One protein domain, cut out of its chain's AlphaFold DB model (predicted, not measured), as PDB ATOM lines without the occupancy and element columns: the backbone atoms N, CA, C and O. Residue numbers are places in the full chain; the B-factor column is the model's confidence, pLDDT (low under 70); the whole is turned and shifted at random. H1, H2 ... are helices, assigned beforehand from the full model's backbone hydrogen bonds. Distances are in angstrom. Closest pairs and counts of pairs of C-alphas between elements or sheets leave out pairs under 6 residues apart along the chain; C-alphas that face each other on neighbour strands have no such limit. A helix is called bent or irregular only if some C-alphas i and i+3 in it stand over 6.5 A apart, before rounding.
ATOM      1  N   LYS A 186      32.091  14.552  36.050       81.38
ATOM      2  CA  LYS A 186      30.771  14.184  35.498       81.38
ATOM      3  C   LYS A 186      30.319  15.107  34.363       81.38
ATOM      4  O   LYS A 186      29.714  14.638  33.393       81.38
ATOM      5  N   ILE A 187      30.607  16.406  34.469       85.00
ATOM      6  CA  ILE A 187      30.324  17.375  33.401       85.00
ATOM      7  C   ILE A 187      31.136  17.009  32.153       85.00
ATOM      8  O   ILE A 187      30.571  16.892  31.066       85.00
ATOM      9  N   HIS A 188      32.433  16.740  32.323       85.31
ATOM     10  CA  HIS A 188      33.372  16.476  31.227       85.31
ATOM     11  C   HIS A 188      33.640  14.991  30.962       85.31
ATOM     12  O   HIS A 188      34.708  14.674  30.441       85.31
ATOM     13  N   ASN A 189      32.721  14.076  31.301       81.38
ATOM     14  CA  ASN A 189      32.898  12.632  31.079       81.38
ATOM     15  C   ASN A 189      32.891  12.285  29.575       81.38
ATOM     16  O   ASN A 189      31.911  11.779  29.033       81.38
ATOM     17  N   GLU A 190      33.977  12.639  28.889       79.25
ATOM     18  CA  GLU A 190      34.108  12.604  27.436       79.25
ATOM     19  C   GLU A 190      34.127  11.165  26.933       79.25
ATOM     20  O   GLU A 190      33.470  10.877  25.943       79.25
ATOM     21  N   LYS A 191      34.831  10.257  27.624       81.44
ATOM     22  CA  LYS A 191      35.000   8.872  27.167       81.44
ATOM     23  C   LYS A 191      33.666   8.132  27.111       81.44
ATOM     24  O   LYS A 191      33.315   7.621  26.055       81.44
ATOM     25  N   ASP A 192      32.921   8.115  28.211       83.75
ATOM     26  CA  ASP A 192      31.655   7.378  28.253       83.75
ATOM     27  C   ASP A 192      30.647   8.000  27.280       83.75
ATOM     28  O   ASP A 192      30.006   7.288  26.518       83.75
ATOM     29  N   ARG A 193      30.597   9.337  27.196       86.19
ATOM     30  CA  ARG A 193      29.728  10.035  26.235       86.19
ATOM     31  C   ARG A 193      30.134   9.809  24.782       86.19
ATOM     32  O   ARG A 193      29.262   9.791  23.924       86.19
ATOM     33  N   MET A 194      31.428   9.670  24.487       89.44
ATOM     34  CA  MET A 194      31.900   9.284  23.156       89.44
ATOM     35  C   MET A 194      31.429   7.879  22.814       89.44
ATOM     36  O   MET A 194      30.871   7.688  21.740       89.44
ATOM     37  N   ASN A 195      31.602   6.928  23.729       88.88
ATOM     38  CA  ASN A 195      31.167   5.552  23.529       88.88
ATOM     39  C   ASN A 195      29.645   5.478  23.318       88.88
ATOM     40  O   ASN A 195      29.189   4.873  22.350       88.88
ATOM     41  N   ASP A 196      28.873   6.172  24.157       87.81
ATOM     42  CA  ASP A 196      27.418   6.271  24.034       87.81
ATOM     43  C   ASP A 196      27.002   6.925  22.711       87.81
ATOM     44  O   ASP A 196      26.064   6.467  22.062       87.81
ATOM     45  N   GLU A 197      27.694   7.985  22.282       90.38
ATOM     46  CA  GLU A 197      27.405   8.666  21.020       90.38
ATOM     47  C   GLU A 197      27.697   7.762  19.818       90.38
ATOM     48  O   GLU A 197      26.854   7.673  18.929       90.38
ATOM     49  N   ILE A 198      28.837   7.062  19.797       91.12
ATOM     50  CA  ILE A 198      29.205   6.098  18.745       91.12
ATOM     51  C   ILE A 198      28.115   5.030  18.626       91.12
ATOM     52  O   ILE A 198      27.591   4.798  17.541       91.12
ATOM     53  N   ILE A 199      27.700   4.437  19.746       89.00
ATOM     54  CA  ILE A 199      26.671   3.391  19.752       89.00
ATOM     55  C   ILE A 199      25.319   3.943  19.301       89.00
ATOM     56  O   ILE A 199      24.674   3.369  18.426       89.00
ATOM     57  N   ARG A 200      24.891   5.086  19.852       86.75
ATOM     58  CA  ARG A 200      23.599   5.705  19.522       86.75
ATOM     59  C   ARG A 200      23.501   6.087  18.050       86.75
ATOM     60  O   ARG A 200      22.401   6.142  17.507       86.75
ATOM     61  N   THR A 201      24.629   6.389  17.420       84.69
ATOM     62  CA  THR A 201      24.699   6.853  16.034       84.69
ATOM     63  C   THR A 201      24.991   5.743  15.034       84.69
ATOM     64  O   THR A 201      25.117   6.039  13.854       84.69
ATOM     65  N   SER A 202      25.018   4.470  15.439       83.94
ATOM     66  CA  SER A 202      25.292   3.355  14.520       83.94
ATOM     67  C   SER A 202      24.426   3.397  13.252       83.94
ATOM     68  O   SER A 202      24.944   3.214  12.158       83.94
ATOM     69  N   HIS A 203      23.139   3.725  13.378       81.19
ATOM     70  CA  HIS A 203      22.165   3.777  12.281       81.19
ATOM     71  C   HIS A 203      22.322   4.964  11.311       81.19
ATOM     72  O   HIS A 203      21.709   4.960  10.248       81.19
ATOM     73  N   ILE A 204      23.113   5.995  11.636       82.88
ATOM     74  CA  ILE A 204      23.199   7.199  10.786       82.88
ATOM     75  C   ILE A 204      24.144   7.022   9.587       82.88
ATOM     76  O   ILE A 204      24.217   7.903   8.738       82.88
ATOM     77  N   LEU A 205      24.868   5.898   9.488       79.62
ATOM     78  CA  LEU A 205      25.710   5.596   8.318       79.62
ATOM     79  C   LEU A 205      24.925   5.350   7.029       79.62
ATOM     80  O   LEU A 205      25.511   5.402   5.945       79.62
ATOM     81  N   ASP A 206      23.624   5.109   7.143       81.88
ATOM     82  CA  ASP A 206      22.743   4.910   5.997       81.88
ATOM     83  C   ASP A 206      22.145   6.231   5.486       81.88
ATOM     84  O   ASP A 206      21.539   6.263   4.414       81.88
ATOM     85  N   ASP A 207      22.353   7.337   6.214       87.38
ATOM     86  CA  ASP A 207      21.804   8.654   5.896       87.38
ATOM     87  C   ASP A 207      22.908   9.738   5.897       87.38
ATOM     88  O   ASP A 207      23.294  10.250   6.955       87.38
ATOM     89  N   PRO A 208      23.415  10.138   4.712       85.69
ATOM     90  CA  PRO A 208      24.446  11.169   4.614       85.69
ATOM     91  C   PRO A 208      23.980  12.524   5.165       85.69
ATOM     92  O   PRO A 208      24.790  13.261   5.725       85.69
ATOM     93  N   VAL A 209      22.685  12.846   5.067       86.88
ATOM     94  CA  VAL A 209      22.132  14.115   5.563       86.88
ATOM     95  C   VAL A 209      22.103  14.116   7.090       86.88
ATOM     96  O   VAL A 209      22.494  15.105   7.714       86.88
ATOM     97  N   ALA A 210      21.697  13.004   7.710       87.19
ATOM     98  CA  ALA A 210      21.743  12.855   9.164       87.19
ATOM     99  C   ALA A 210      23.182  12.918   9.697       87.19
ATOM    100  O   ALA A 210      23.433  13.565  10.719       87.19
ATOM    101  N   PHE A 211      24.138  12.306   8.988       88.19
ATOM    102  CA  PHE A 211      25.555  12.357   9.347       88.19
ATOM    103  C   PHE A 211      26.100  13.792   9.318       88.19
ATOM    104  O   PHE A 211      26.703  14.241  10.295       88.19
ATOM    105  N   GLU A 212      25.854  14.543   8.242       87.81
ATOM    106  CA  GLU A 212      26.284  15.943   8.144       87.81
ATOM    107  C   GLU A 212      25.595  16.850   9.164       87.81
ATOM    108  O   GLU A 212      26.232  17.733   9.739       87.81
ATOM    109  N   SER A 213      24.307  16.625   9.434       86.31
ATOM    110  CA  SER A 213      23.574  17.383  10.449       86.31
ATOM    111  C   SER A 213      24.196  17.221  11.840       86.31
ATOM    112  O   SER A 213      24.294  18.188  12.598       86.31
ATOM    113  N   LEU A 214      24.645  16.008  12.168       84.62
ATOM    114  CA  LEU A 214      25.169  15.679  13.487       84.62
ATOM    115  C   LEU A 214      26.650  16.054  13.661       84.62
ATOM    116  O   LEU A 214      27.062  16.472  14.746       84.62
ATOM    117  N   TYR A 215      27.450  15.915  12.604       85.75
ATOM    118  CA  TYR A 215      28.904  16.075  12.656       85.75
ATOM    119  C   TYR A 215      29.438  17.341  11.967       85.75
ATOM    120  O   TYR A 215      30.613  17.678  12.122       85.75
ATOM    121  N   GLY A 216      28.581  18.084  11.267       82.75
ATOM    122  CA  GLY A 216      28.911  19.322  10.564       82.75
ATOM    123  C   GLY A 216      29.080  19.126   9.056       82.75
ATOM    124  O   GLY A 216      29.455  18.045   8.588       82.75
ATOM    125  N   SER A 217      28.826  20.200   8.305       77.00
ATOM    126  CA  SER A 217      28.946  20.231   6.846       77.00
ATOM    127  C   SER A 217      30.394  20.040   6.387       77.00
ATOM    128  O   SER A 217      31.333  20.535   7.014       77.00
ATOM    129  N   GLY A 218      30.583  19.314   5.279       77.44
ATOM    130  CA  GLY A 218      31.911  19.047   4.711       77.44
ATOM    131  C   GLY A 218      32.581  17.766   5.218       77.44
ATOM    132  O   GLY A 218      33.740  17.507   4.889       77.44
ATOM    133  N   ASN A 219      31.858  16.932   5.972       84.56
ATOM    134  CA  ASN A 219      32.316  15.603   6.385       84.56
ATOM    135  C   ASN A 219      31.906  14.478   5.410       84.56
ATOM    136  O   ASN A 219      32.074  13.304   5.739       84.56
ATOM    137  N   GLU A 220      31.438  14.795   4.197       84.00
ATOM    138  CA  GLU A 220      31.037  13.817   3.163       84.00
ATOM    139  C   GLU A 220      32.123  12.762   2.880       84.00
ATOM    140  O   GLU A 220      31.864  11.562   2.778       84.00
ATOM    141  N   THR A 221      33.383  13.199   2.808       88.38
ATOM    142  CA  THR A 221      34.526  12.301   2.584       88.38
ATOM    143  C   THR A 221      34.784  11.378   3.775       88.38
ATOM    144  O   THR A 221      35.234  10.247   3.600       88.38
ATOM    145  N   LEU A 222      34.512  11.827   5.002       90.12
ATOM    146  CA  LEU A 222      34.589  10.982   6.193       90.12
ATOM    147  C   LEU A 222      33.433   9.975   6.218       90.12
ATOM    148  O   LEU A 222      33.692   8.797   6.457       90.12
ATOM    149  N   PHE A 223      32.214  10.412   5.892       90.75
ATOM    150  CA  PHE A 223      31.046   9.541   5.744       90.75
ATOM    151  C   PHE A 223      31.322   8.397   4.761       90.75
ATOM    152  O   PHE A 223      31.193   7.230   5.129       90.75
ATOM    153  N   SER A 224      31.800   8.712   3.548       90.12
ATOM    154  CA  SER A 224      32.122   7.692   2.537       90.12
ATOM    155  C   SER A 224      33.150   6.686   3.052       90.12
ATOM    156  O   SER A 224      32.946   5.485   2.914       90.12
ATOM    157  N   ARG A 225      34.231   7.152   3.693       92.81
ATOM    158  CA  ARG A 225      35.293   6.268   4.206       92.81
ATOM    159  C   ARG A 225      34.807   5.337   5.317       92.81
ATOM    160  O   ARG A 225      35.256   4.196   5.377       92.81
ATOM    161  N   ILE A 226      33.926   5.806   6.200       91.12
ATOM    162  CA  ILE A 226      33.359   4.968   7.266       91.12
ATOM    163  C   ILE A 226      32.354   3.965   6.688       91.12
ATOM    164  O   ILE A 226      32.354   2.803   7.089       91.12
ATOM    165  N   ASN A 227      31.560   4.369   5.698       90.88
ATOM    166  CA  ASN A 227      30.662   3.457   4.994       90.88
ATOM    167  C   ASN A 227      31.453   2.373   4.228       90.88
ATOM    168  O   ASN A 227      31.130   1.189   4.298       90.88
ATOM    169  N   ASP A 228      32.564   2.739   3.583       91.56
ATOM    170  CA  ASP A 228      33.465   1.782   2.932       91.56
ATOM    171  C   ASP A 228      34.112   0.812   3.932       91.56
ATOM    172  O   ASP A 228      34.256  -0.371   3.627       91.56
ATOM    173  N   LEU A 229      34.449   1.277   5.140       92.56
ATOM    174  CA  LEU A 229      34.921   0.420   6.233       92.56
ATOM    175  C   LEU A 229      33.845  -0.604   6.634       92.56
ATOM    176  O   LEU A 229      34.148  -1.794   6.734       92.56
ATOM    177  N   ASN A 230      32.590  -0.171   6.798       91.31
ATOM    178  CA  ASN A 230      31.464  -1.056   7.118       91.31
ATOM    179  C   ASN A 230      31.232  -2.105   6.014       91.31
ATOM    180  O   ASN A 230      31.106  -3.297   6.290       91.31
ATOM    181  N   LYS A 231      31.284  -1.693   4.739       90.94
ATOM    182  CA  LYS A 231      31.190  -2.608   3.588       90.94
ATOM    183  C   LYS A 231      32.323  -3.633   3.565       90.94
ATOM    184  O   LYS A 231      32.071  -4.812   3.330       90.94
ATOM    185  N   GLN A 232      33.563  -3.208   3.818       91.25
ATOM    186  CA  GLN A 232      34.714  -4.116   3.900       91.25
ATOM    187  C   GLN A 232      34.538  -5.153   5.013       91.25
ATOM    188  O   GLN A 232      34.841  -6.329   4.805       91.25
ATOM    189  N   LEU A 233      34.039  -4.731   6.179       91.62
ATOM    190  CA  LEU A 233      33.739  -5.640   7.279       91.62
ATOM    191  C   LEU A 233      32.662  -6.656   6.883       91.62
ATOM    192  O   LEU A 233      32.880  -7.849   7.075       91.62
ATOM    193  N   ASN A 234      31.548  -6.207   6.295       90.25
ATOM    194  CA  ASN A 234      30.453  -7.088   5.879       90.25
ATOM    195  C   ASN A 234      30.929  -8.165   4.901       90.25
ATOM    196  O   ASN A 234      30.675  -9.344   5.128       90.25
ATOM    197  N   VAL A 235      31.721  -7.794   3.888       90.69
ATOM    198  CA  VAL A 235      32.303  -8.757   2.935       90.69
ATOM    199  C   VAL A 235      33.176  -9.799   3.644       90.69
ATOM    200  O   VAL A 235      33.099 -10.990   3.338       90.69
ATOM    201  N   LYS A 236      34.010  -9.373   4.601       90.50
ATOM    202  CA  LYS A 236      34.879 -10.290   5.353       90.50
ATOM    203  C   LYS A 236      34.082 -11.195   6.308       90.50
ATOM    204  O   LYS A 236      34.423 -12.370   6.439       90.50
ATOM    205  N   LEU A 237      33.030 -10.679   6.948       88.75
ATOM    206  CA  LEU A 237      32.135 -11.456   7.812       88.75
ATOM    207  C   LEU A 237      31.333 -12.485   7.009       88.75
ATOM    208  O   LEU A 237      31.260 -13.643   7.411       88.75
ATOM    209  N   ASP A 238      30.805 -12.112   5.845       87.31
ATOM    210  CA  ASP A 238      30.069 -13.033   4.974       87.31
ATOM    211  C   ASP A 238      30.958 -14.181   4.486       87.31
ATOM    212  O   ASP A 238      30.542 -15.340   4.493       87.31
ATOM    213  N   ALA A 239      32.215 -13.888   4.139       87.50
ATOM    214  CA  ALA A 239      33.193 -14.918   3.799       87.50
ATOM    215  C   ALA A 239      33.482 -15.864   4.980       87.50
ATOM    216  O   ALA A 239      33.608 -17.073   4.775       87.50
ATOM    217  N   LEU A 240      33.551 -15.343   6.211       85.75
ATOM    218  CA  LEU A 240      33.728 -16.143   7.427       85.75
ATOM    219  C   LEU A 240      32.524 -17.069   7.679       85.75
ATOM    220  O   LEU A 240      32.711 -18.249   7.988       85.75
ATOM    221  N   PHE A 241      31.301 -16.557   7.499       82.25
ATOM    222  CA  PHE A 241      30.062 -17.324   7.654       82.25
ATOM    223  C   PHE A 241      29.888 -18.402   6.575       82.25
ATOM    224  O   PHE A 241      29.372 -19.474   6.865       82.25
ATOM    225  N   GLN A 242      30.363 -18.173   5.346       80.56
ATOM    226  CA  GLN A 242      30.326 -19.185   4.281       80.56
ATOM    227  C   GLN A 242      31.297 -20.353   4.514       80.56
ATOM    228  O   GLN A 242      31.051 -21.462   4.043       80.56
ATOM    229  N   GLN A 243      32.405 -20.120   5.221       75.44
ATOM    230  CA  GLN A 243      33.452 -21.122   5.451       75.44
ATOM    231  C   GLN A 243      33.196 -22.012   6.673       75.44
ATOM    232  O   GLN A 243      33.913 -22.993   6.874       75.44
ATOM    233  N   THR A 244      32.187 -21.694   7.485       64.38
ATOM    234  CA  THR A 244      31.969 -22.339   8.781       64.38
ATOM    235  C   THR A 244      30.480 -22.680   8.960       64.38
ATOM    236  O   THR A 244      29.644 -21.784   8.871       64.38
ATOM    237  N   PRO A 245      30.099 -23.948   9.204       61.56
ATOM    238  CA  PRO A 245      28.697 -24.324   9.372       61.56
ATOM    239  C   PRO A 245      28.124 -23.798  10.700       61.56
ATOM    240  O   PRO A 245      28.606 -24.159  11.771       61.56
ATOM    241  N   GLY A 246      27.063 -22.988  10.610       60.59
ATOM    242  CA  GLY A 246      26.403 -22.318  11.740       60.59
ATOM    243  C   GLY A 246      26.977 -20.918  11.924       60.59
ATOM    244  O   GLY A 246      28.091 -20.794  12.413       60.59
ATOM    245  N   PRO A 247      26.279 -19.871  11.465       59.31
ATOM    246  CA  PRO A 247      25.031 -19.404  12.072       59.31
ATOM    247  C   PRO A 247      23.909 -19.230  11.029       59.31
ATOM    248  O   PRO A 247      24.129 -19.383   9.829       59.31
ATOM    249  N   GLY A 248      22.681 -18.934  11.466       63.62
ATOM    250  CA  GLY A 248      21.627 -18.463  10.556       63.62
ATOM    251  C   GLY A 248      22.030 -17.172   9.824       63.62
ATOM    252  O   GLY A 248      23.080 -16.594  10.095       63.62
ATOM    253  N   VAL A 249      21.200 -16.702   8.889       72.94
ATOM    254  CA  VAL A 249      21.447 -15.434   8.177       72.94
ATOM    255  C   VAL A 249      21.532 -14.288   9.192       72.94
ATOM    256  O   VAL A 249      20.528 -13.966   9.823       72.94
ATOM    257  N   VAL A 250      22.717 -13.683   9.341       81.31
ATOM    258  CA  VAL A 250      22.938 -12.496  10.183       81.31
ATOM    259  C   VAL A 250      22.617 -11.242   9.362       81.31
ATOM    260  O   VAL A 250      23.254 -11.036   8.321       81.31
ATOM    261  N   PRO A 251      21.663 -10.399   9.790       85.75
ATOM    262  CA  PRO A 251      21.344  -9.148   9.108       85.75
ATOM    263  C   PRO A 251      22.508  -8.150   9.106       85.75
ATOM    264  O   PRO A 251      23.288  -8.082  10.054       85.75
ATOM    265  N   ASP A 252      22.584  -7.307   8.077       85.25
ATOM    266  CA  ASP A 252      23.657  -6.308   7.956       85.25
ATOM    267  C   ASP A 252      23.638  -5.258   9.076       85.25
ATOM    268  O   ASP A 252      24.699  -4.791   9.487       85.25
ATOM    269  N   TYR A 253      22.460  -4.941   9.635       85.81
ATOM    270  CA  TYR A 253      22.365  -4.015  10.767       85.81
ATOM    271  C   TYR A 253      23.054  -4.567  12.031       85.81
ATOM    272  O   TYR A 253      23.671  -3.798  12.761       85.81
ATOM    273  N   GLU A 254      23.032  -5.887  12.272       87.25
ATOM    274  CA  GLU A 254      23.708  -6.499  13.433       87.25
ATOM    275  C   GLU A 254      25.231  -6.461  13.269       87.25
ATOM    276  O   GLU A 254      25.962  -6.133  14.204       87.25
ATOM    277  N   LYS A 255      25.725  -6.727  12.052       88.88
ATOM    278  CA  LYS A 255      27.157  -6.620  11.721       88.88
ATOM    279  C   LYS A 255      27.666  -5.191  11.933       88.88
ATOM    280  O   LYS A 255      28.756  -4.993  12.473       88.88
ATOM    281  N   GLN A 256      26.856  -4.203  11.552       90.06
ATOM    282  CA  GLN A 256      27.133  -2.788  11.781       90.06
ATOM    283  C   GLN A 256      27.157  -2.456  13.275       90.06
ATOM    284  O   GLN A 256      28.114  -1.847  13.745       90.06
ATOM    285  N   GLU A 257      26.180  -2.906  14.063       89.81
ATOM    286  CA  GLU A 257      26.200  -2.717  15.519       89.81
ATOM    287  C   GLU A 257      27.474  -3.281  16.169       89.81
ATOM    288  O   GLU A 257      28.044  -2.638  17.053       89.81
ATOM    289  N   TRP A 258      27.995  -4.421  15.700       91.38
ATOM    290  CA  TRP A 258      29.252  -4.986  16.211       91.38
ATOM    291  C   TRP A 258      30.482  -4.131  15.899       91.38
ATOM    292  O   TRP A 258      31.388  -4.025  16.736       91.38
ATOM    293  N   LEU A 259      30.518  -3.500  14.722       91.81
ATOM    294  CA  LEU A 259      31.550  -2.526  14.374       91.81
ATOM    295  C   LEU A 259      31.520  -1.339  15.335       91.81
ATOM    296  O   LEU A 259      32.551  -0.989  15.903       91.81
ATOM    297  N   PHE A 260      30.345  -0.748  15.553       92.06
ATOM    298  CA  PHE A 260      30.193   0.417  16.424       92.06
ATOM    299  C   PHE A 260      30.439   0.096  17.897       92.06
ATOM    300  O   PHE A 260      31.078   0.891  18.583       92.06
ATOM    301  N   ALA A 261      30.028  -1.082  18.373       90.62
ATOM    302  CA  ALA A 261      30.394  -1.564  19.701       90.62
ATOM    303  C   ALA A 261      31.922  -1.649  19.848       90.62
ATOM    304  O   ALA A 261      32.480  -1.124  20.809       90.62
ATOM    305  N   SER A 262      32.610  -2.204  18.845       90.88
ATOM    306  CA  SER A 262      34.076  -2.304  18.847       90.88
ATOM    307  C   SER A 262      34.768  -0.941  18.777       90.88
ATOM    308  O   SER A 262      35.768  -0.734  19.456       90.88
ATOM    309  N   LEU A 263      34.231   0.008  18.001       91.19
ATOM    310  CA  LEU A 263      34.699   1.400  17.979       91.19
ATOM    311  C   LEU A 263      34.441   2.127  19.315       91.19
ATOM    312  O   LEU A 263      35.138   3.077  19.653       91.19
ATOM    313  N   ALA A 264      33.452   1.696  20.094       89.94
ATOM    314  CA  ALA A 264      33.146   2.246  21.413       89.94
ATOM    315  C   ALA A 264      33.889   1.532  22.561       89.94
ATOM    316  O   ALA A 264      33.532   1.719  23.725       89.94
ATOM    317  N   ASP A 265      34.889   0.689  22.270       87.62
ATOM    318  CA  ASP A 265      35.558  -0.186  23.249       87.62
ATOM    319  C   ASP A 265      34.568  -1.049  24.069       87.62
ATOM    320  O   ASP A 265      34.828  -1.398  25.226       87.62
ATOM    321  N   GLN A 266      33.411  -1.387  23.496       85.50
ATOM    322  CA  GLN A 266      32.411  -2.255  24.111       85.50
ATOM    323  C   GLN A 266      32.409  -3.635  23.442       85.50
ATOM    324  O   GLN A 266      32.565  -3.742  22.223       85.50
ATOM    325  N   PRO A 267      32.226  -4.722  24.214       82.81
ATOM    326  CA  PRO A 267      32.097  -6.045  23.628       82.81
ATOM    327  C   PRO A 267      30.818  -6.103  22.776       82.81
ATOM    328  O   PRO A 267      29.744  -5.760  23.282       82.81
ATOM    329  N   PRO A 268      30.894  -6.551  21.510       84.00
ATOM    330  CA  PRO A 268      29.708  -6.764  20.696       84.00
ATOM    331  C   PRO A 268      28.750  -7.749  21.369       84.00
ATOM    332  O   PRO A 268      29.175  -8.749  21.955       84.00
ATOM    333  N   HIS A 269      27.450  -7.482  21.278       82.56
ATOM    334  CA  HIS A 269      26.446  -8.418  21.761       82.56
ATOM    335  C   HIS A 269      26.136  -9.450  20.675       82.56
ATOM    336  O   HIS A 269      25.626  -9.111  19.608       82.56
ATOM    337  N   PHE A 270      26.439 -10.716  20.953       80.12
ATOM    338  CA  PHE A 270      26.141 -11.828  20.059       80.12
ATOM    339  C   PHE A 270      24.873 -12.555  20.510       80.12
ATOM    340  O   PHE A 270      24.673 -12.794  21.704       80.12
ATOM    341  N   GLY A 271      24.032 -12.959  19.556       70.44
ATOM    342  CA  GLY A 271      22.885 -13.823  19.831       70.44
ATOM    343  C   GLY A 271      23.304 -15.173  20.434       70.44
ATOM    344  O   GLY A 271      24.427 -15.641  20.230       70.44
ATOM    345  N   LYS A 272      22.385 -15.828  21.159       65.19
ATOM    346  CA  LYS A 272      22.652 -17.088  21.888       65.19
ATOM    347  C   LYS A 272      23.299 -18.172  21.014       65.19
ATOM    348  O   LYS A 272      24.201 -18.861  21.484       65.19
ATOM    349  N   ASP A 273      22.900 -18.265  19.749       65.69
ATOM    350  CA  ASP A 273      23.401 -19.272  18.807       65.69
ATOM    351  C   ASP A 273      24.876 -19.053  18.418       65.69
ATOM    352  O   ASP A 273      25.610 -20.012  18.197       65.69
ATOM    353  N   LEU A 274      25.342 -17.799  18.404       66.62
ATOM    354  CA  LEU A 274      26.735 -17.435  18.117       66.62
ATOM    355  C   LEU A 274      27.639 -17.618  19.344       66.62
ATOM    356  O   LEU A 274      28.801 -17.995  19.212       66.62
ATOM    357  N   THR A 275      27.106 -17.409  20.552       61.34
ATOM    358  CA  THR A 275      27.884 -17.507  21.804       61.34
ATOM    359  C   THR A 275      28.325 -18.927  22.182       61.34
ATOM    360  O   THR A 275      29.187 -19.081  23.041       61.34
ATOM    361  N   ALA A 276      27.768 -19.967  21.550       60.72
ATOM    362  CA  ALA A 276      28.075 -21.372  21.845       60.72
ATOM    363  C   ALA A 276      29.269 -21.943  21.044       60.72
ATOM    364  O   ALA A 276      29.501 -23.152  21.055       60.72
ATOM    365  N   THR A 277      30.004 -21.095  20.321       67.50
ATOM    366  CA  THR A 277      31.026 -21.481  19.331       67.50
ATOM    367  C   THR A 277      32.299 -20.631  19.469       67.50
ATOM    368  O   THR A 277      32.346 -19.724  20.292       67.50
ATOM    369  N   ASP A 278      33.331 -20.892  18.654       75.75
ATOM    370  CA  ASP A 278      34.560 -20.073  18.576       75.75
ATOM    371  C   ASP A 278      34.401 -18.797  17.715       75.75
ATOM    372  O   ASP A 278      35.364 -18.065  17.472       75.75
ATOM    373  N   PHE A 279      33.183 -18.510  17.246       78.69
ATOM    374  CA  PHE A 279      32.880 -17.352  16.406       78.69
ATOM    375  C   PHE A 279      33.111 -15.991  17.069       78.69
ATOM    376  O   PHE A 279      33.644 -15.123  16.378       78.69
ATOM    377  N   PRO A 280      32.752 -15.758  18.348       82.69
ATOM    378  CA  PRO A 280      32.974 -14.465  18.991       82.69
ATOM    379  C   PRO A 280      34.438 -14.014  18.919       82.69
ATOM    380  O   PRO A 280      34.709 -12.864  18.575       82.69
ATOM    381  N   ASP A 281      35.381 -14.937  19.133       83.94
ATOM    382  CA  ASP A 281      36.817 -14.650  19.076       83.94
ATOM    383  C   ASP A 281      37.280 -14.342  17.643       83.94
ATOM    384  O   ASP A 281      38.012 -13.375  17.415       83.94
ATOM    385  N   LYS A 282      36.807 -15.111  16.650       84.94
ATOM    386  CA  LYS A 282      37.113 -14.870  15.225       84.94
ATOM    387  C   LYS A 282      36.556 -13.534  14.736       84.94
ATOM    388  O   LYS A 282      37.247 -12.805  14.024       84.94
ATOM    389  N   ILE A 283      35.329 -13.193  15.132       87.25
ATOM    390  CA  ILE A 283      34.694 -11.911  14.804       87.25
ATOM    391  C   ILE A 283      35.467 -10.766  15.467       87.25
ATOM    392  O   ILE A 283      35.777  -9.778  14.804       87.25
ATOM    393  N   HIS A 284      35.859 -10.911  16.735       87.88
ATOM    394  CA  HIS A 284      36.654  -9.906  17.439       87.88
ATOM    395  C   HIS A 284      38.029  -9.675  16.788       87.88
ATOM    396  O   HIS A 284      38.462  -8.529  16.624       87.88
ATOM    397  N   GLN A 285      38.701 -10.747  16.353       88.81
ATOM    398  CA  GLN A 285      39.960 -10.656  15.613       88.81
ATOM    399  C   GLN A 285      39.775  -9.925  14.276       88.81
ATOM    400  O   GLN A 285      40.586  -9.066  13.925       88.81
ATOM    401  N   LEU A 286      38.694 -10.222  13.553       90.81
ATOM    402  CA  LEU A 286      38.385  -9.587  12.276       90.81
ATOM    403  C   LEU A 286      38.070  -8.094  12.430       90.81
ATOM    404  O   LEU A 286      38.584  -7.277  11.668       90.81
ATOM    405  N   LEU A 287      37.269  -7.733  13.436       91.19
ATOM    406  CA  LEU A 287      36.957  -6.346  13.788       91.19
ATOM    407  C   LEU A 287      38.237  -5.570  14.106       91.19
ATOM    408  O   LEU A 287      38.486  -4.514  13.524       91.19
ATOM    409  N   SER A 288      39.096  -6.142  14.952       90.50
ATOM    410  CA  SER A 288      40.395  -5.558  15.299       90.50
ATOM    411  C   SER A 288      41.281  -5.360  14.066       90.50
ATOM    412  O   SER A 288      41.902  -4.309  13.904       90.50
ATOM    413  N   GLN A 289      41.302  -6.341  13.159       92.38
ATOM    414  CA  GLN A 289      42.051  -6.256  11.911       92.38
ATOM    415  C   GLN A 289      41.530  -5.120  11.020       92.38
ATOM    416  O   GLN A 289      42.320  -4.266  10.619       92.38
ATOM    417  N   VAL A 290      40.223  -5.062  10.746       92.56
ATOM    418  CA  VAL A 290      39.619  -4.031   9.879       92.56
ATOM    419  C   VAL A 290      39.834  -2.627  10.444       92.56
ATOM    420  O   VAL A 290      40.190  -1.713   9.696       92.56
ATOM    421  N   ILE A 291      39.683  -2.453  11.760       91.88
ATOM    422  CA  ILE A 291      39.958  -1.185  12.450       91.88
ATOM    423  C   ILE A 291      41.434  -0.795  12.289       91.88
ATOM    424  O   ILE A 291      41.736   0.357  11.976       91.88
ATOM    425  N   SER A 292      42.359  -1.747  12.448       91.94
ATOM    426  CA  SER A 292      43.798  -1.487  12.312       91.94
ATOM    427  C   SER A 292      44.212  -1.122  10.880       91.94
ATOM    428  O   SER A 292      44.994  -0.190  10.689       91.94
ATOM    429  N   GLU A 293      43.638  -1.790   9.873       94.00
ATOM    430  CA  GLU A 293      43.860  -1.514   8.446       94.00
ATOM    431  C   GLU A 293      43.345  -0.117   8.056       94.00
ATOM    432  O   GLU A 293      43.922   0.547   7.195       94.00
ATOM    433  N   ASN A 294      42.307   0.370   8.743       94.44
ATOM    434  CA  ASN A 294      41.653   1.651   8.475       94.44
ATOM    435  C   ASN A 294      41.936   2.721   9.546       94.44
ATOM    436  O   ASN A 294      41.165   3.671   9.706       94.44
ATOM    437  N   ARG A 295      43.066   2.613  10.257       93.00
ATOM    438  CA  ARG A 295      43.400   3.447  11.424       93.00
ATOM    439  C   ARG A 295      43.182   4.949  11.217       93.00
ATOM    440  O   ARG A 295      42.582   5.594  12.067       93.00
ATOM    441  N   LYS A 296      43.624   5.513  10.087       93.75
ATOM    442  CA  LYS A 296      43.470   6.954   9.803       93.75
ATOM    443  C   LYS A 296      41.998   7.377   9.724       93.75
ATOM    444  O   LYS A 296      41.630   8.427  10.240       93.75
ATOM    445  N   THR A 297      41.159   6.563   9.088       93.25
ATOM    446  CA  THR A 297      39.712   6.803   8.977       93.25
ATOM    447  C   THR A 297      39.052   6.758  10.353       93.25
ATOM    448  O   THR A 297      38.265   7.641  10.682       93.25
ATOM    449  N   VAL A 298      39.426   5.778  11.178       93.00
ATOM    450  CA  VAL A 298      38.936   5.640  12.557       93.00
ATOM    451  C   VAL A 298      39.373   6.825  13.425       93.00
ATOM    452  O   VAL A 298      38.561   7.393  14.148       93.00
ATOM    453  N   GLU A 299      40.629   7.266  13.313       93.19
ATOM    454  CA  GLU A 299      41.142   8.440  14.033       93.19
ATOM    455  C   GLU A 299      40.425   9.738  13.626       93.19
ATOM    456  O   GLU A 299      40.107  10.565  14.486       93.19
ATOM    457  N   ASP A 300      40.144   9.923  12.332       91.44
ATOM    458  CA  ASP A 300      39.366  11.064  11.842       91.44
ATOM    459  C   ASP A 300      37.914  11.014  12.348       91.44
ATOM    460  O   ASP A 300      37.386  12.041  12.780       91.44
ATOM    461  N   TYR A 301      37.293   9.829  12.367       92.12
ATOM    462  CA  TYR A 301      35.954   9.631  12.924       92.12
ATOM    463  C   TYR A 301      35.904   9.944  14.419       92.12
ATOM    464  O   TYR A 301      35.085  10.756  14.841       92.12
ATOM    465  N   TYR A 302      36.837   9.420  15.219       91.94
ATOM    466  CA  TYR A 302      36.918   9.759  16.641       91.94
ATOM    467  C   TYR A 302      37.123  11.253  16.881       91.94
ATOM    468  O   TYR A 302      36.529  11.798  17.809       91.94
ATOM    469  N   ARG A 303      37.925  11.941  16.057       90.06
ATOM    470  CA  ARG A 303      38.092  13.400  16.158       90.06
ATOM    471  C   ARG A 303      36.767  14.127  15.921       90.06
ATOM    472  O   ARG A 303      36.455  15.073  16.641       90.06
ATOM    473  N   CYS A 304      35.996  13.663  14.944       89.56
ATOM    474  CA  CYS A 304      34.698  14.213  14.583       89.56
ATOM    475  C   CYS A 304      33.645  13.993  15.685       89.56
ATOM    476  O   CYS A 304      33.034  14.948  16.168       89.56
ATOM    477  N   VAL A 305      33.516  12.754  16.174       90.38
ATOM    478  CA  VAL A 305      32.626  12.412  17.295       90.38
ATOM    479  C   VAL A 305      33.007  13.191  18.548       90.38
ATOM    480  O   VAL A 305      32.137  13.769  19.196       90.38
ATOM    481  N   ARG A 306      34.304  13.268  18.872       89.00
ATOM    482  CA  ARG A 306      34.806  14.042  20.012       89.00
ATOM    483  C   ARG A 306      34.356  15.498  19.938       89.00
ATOM    484  O   ARG A 306      33.860  16.014  20.933       89.00
ATOM    485  N   ALA A 307      34.498  16.150  18.783       84.81
ATOM    486  CA  ALA A 307      34.068  17.536  18.604       84.81
ATOM    487  C   ALA A 307      32.551  17.701  18.824       84.81
ATOM    488  O   ALA A 307      32.126  18.614  19.536       84.81
ATOM    489  N   CYS A 308      31.735  16.781  18.295       87.50
ATOM    490  CA  CYS A 308      30.284  16.769  18.509       87.50
ATOM    491  C   CYS A 308      29.917  16.581  19.993       87.50
ATOM    492  O   CYS A 308      29.133  17.354  20.547       87.50
ATOM    493  N   VAL A 309      30.528  15.606  20.673       87.75
ATOM    494  CA  VAL A 309      30.317  15.350  22.107       87.75
ATOM    495  C   VAL A 309      30.728  16.554  22.948       87.75
ATOM    496  O   VAL A 309      29.993  16.949  23.851       87.75
ATOM    497  N   GLN A 310      31.865  17.179  22.644       82.94
ATOM    498  CA  GLN A 310      32.330  18.371  23.353       82.94
ATOM    499  C   GLN A 310      31.361  19.545  23.199       82.94
ATOM    500  O   GLN A 310      31.079  20.216  24.194       82.94
ATOM    501  N   LYS A 311      30.804  19.746  21.998       83.00
ATOM    502  CA  LYS A 311      29.754  20.741  21.756       83.00
ATOM    503  C   LYS A 311      28.488  20.425  22.554       83.00
ATOM    504  O   LYS A 311      28.016  21.271  23.299       83.00
ATOM    505  N   LYS A 312      28.007  19.178  22.521       84.31
ATOM    506  CA  LYS A 312      26.854  18.739  23.329       84.31
ATOM    507  C   LYS A 312      27.080  18.920  24.830       84.31
ATOM    508  O   LYS A 312      26.141  19.245  25.549       84.31
ATOM    509  N   ILE A 313      28.288  18.673  25.337       82.38
ATOM    510  CA  ILE A 313      28.616  18.930  26.748       82.38
ATOM    511  C   ILE A 313      28.462  20.420  27.042       82.38
ATOM    512  O   ILE A 313      27.824  20.767  28.030       82.38
ATOM    513  N   PHE A 314      29.022  21.275  26.189       80.94
ATOM    514  CA  PHE A 314      28.935  22.719  26.346       80.94
ATOM    515  C   PHE A 314      27.482  23.211  26.320       80.94
ATOM    516  O   PHE A 314      27.043  23.839  27.277       80.94
ATOM    517  N   ASP A 315      26.706  22.816  25.311       82.56
ATOM    518  CA  ASP A 315      25.307  23.229  25.154       82.56
ATOM    519  C   ASP A 315      24.435  22.790  26.347       82.56
ATOM    520  O   ASP A 315      23.546  23.516  26.781       82.56
ATOM    521  N   ASN A 316      24.709  21.609  26.917       83.50
ATOM    522  CA  ASN A 316      23.926  21.064  28.031       83.50
ATOM    523  C   ASN A 316      24.398  21.523  29.422       83.50
ATOM    524  O   ASN A 316      23.631  21.421  30.378       83.50
ATOM    525  N   HIS A 317      25.658  21.950  29.574       84.62
ATOM    526  CA  HIS A 317      26.271  22.238  30.884       84.62
ATOM    527  C   HIS A 317      26.892  23.635  30.991       84.62
ATOM    528  O   HIS A 317      27.472  23.939  32.032       84.62
TER     529      HIS A 317
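AT A GLANCE: This is residues 186 to 317 of the 628 residues of the protein "Protein kinase domain-containing protein" of Desulfobacteraceae bacterium (UniProt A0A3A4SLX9). Two long helices, H4 and H8, meet near their first residues and run off towards opposite ends of an elongated, all-helix domain. H7 packs slantwise on H4, and H5 sits in the core, packed on H4 and H1; at the H8 end, H1 crosses H8 and H3 packs on both H4 and H8, while the short H6 lies near the other end. The printed part has 132 residues with eight named helices, H1 to H8 in order, and no named strand. It is compact, with a radius of gyration of the C-alphas of 15.7 A and spans of 50 by 32 by 23 A.

IN THESE COORDINATES: H1, residues 190 to 200, begins at C-alpha 190 (34.108, 12.604, 27.436) and is 14.9 A long. H2 is residues 202 to 206, 9.0 A, and only just irregular: C-alphas 202 and 205 are 6.6 A apart. H3 is residues 208 to 215, 10.4 A. H4, residues 220 to 242, runs 33.0 A from C-alpha 220 (31.037, 13.817, 3.163). H5 is residues 252 to 263, 16.8 A; H6 is residues 272 to 275, 5.2 A; H7 is residues 279 to 293, 20.9 A. H8, residues 295 to 317, runs 32.0 A and ends at C-alpha 317 (26.271, 22.238, 30.884).

HOW THE PARTS SIT: H4 is the hub, touching H2, H3, H5, H7 and H8. H4 and H7 touch, with Leu 233 and Val 290 the closest C-alphas at 6.6 A; they run opposite ways at a shallow tilt of 34 degrees, only just short of steep. H4 touches H5 with residues 230 to 237 alone, closest at the C-alphas of Asn 230 and Gln 256, 6.6 A. H4 and H8 touch at a steep tilt of 59 degrees, opposite ways, closest at the C-alphas of Arg 225 and Thr 297, 6.5 A. H5 and H1 touch at a shallow tilt of 5 degrees, opposite ways; the C-alphas of Ile 199 and Phe 260 are closest, 5.7 A. H1 and H8 touch about perpendicular, at 74 degrees, closest at the C-alphas of Met 194 and Val 309, 6.4 A. H3 touches H8, closest at the C-alphas of Tyr 215 and Cys 308, 6.1 A. H6 touches no helix. In H1, H3, H4, H5, H7 and H8 every O i to N i+4 pair is within hydrogen-bond range; H2 has 0 of 1, and 0 of 2 for O i to N i+3, while H6 is too short for an O i to N i+4 pair.

THE WHOLE: The two C-alphas farthest apart, of Pro 245 and His 317, are 51.3 A apart. The printed part has no cut and no long link. The mean pLDDT of the printed part is 84.9; residues 244 to 248 and 272 to 277 are under 70.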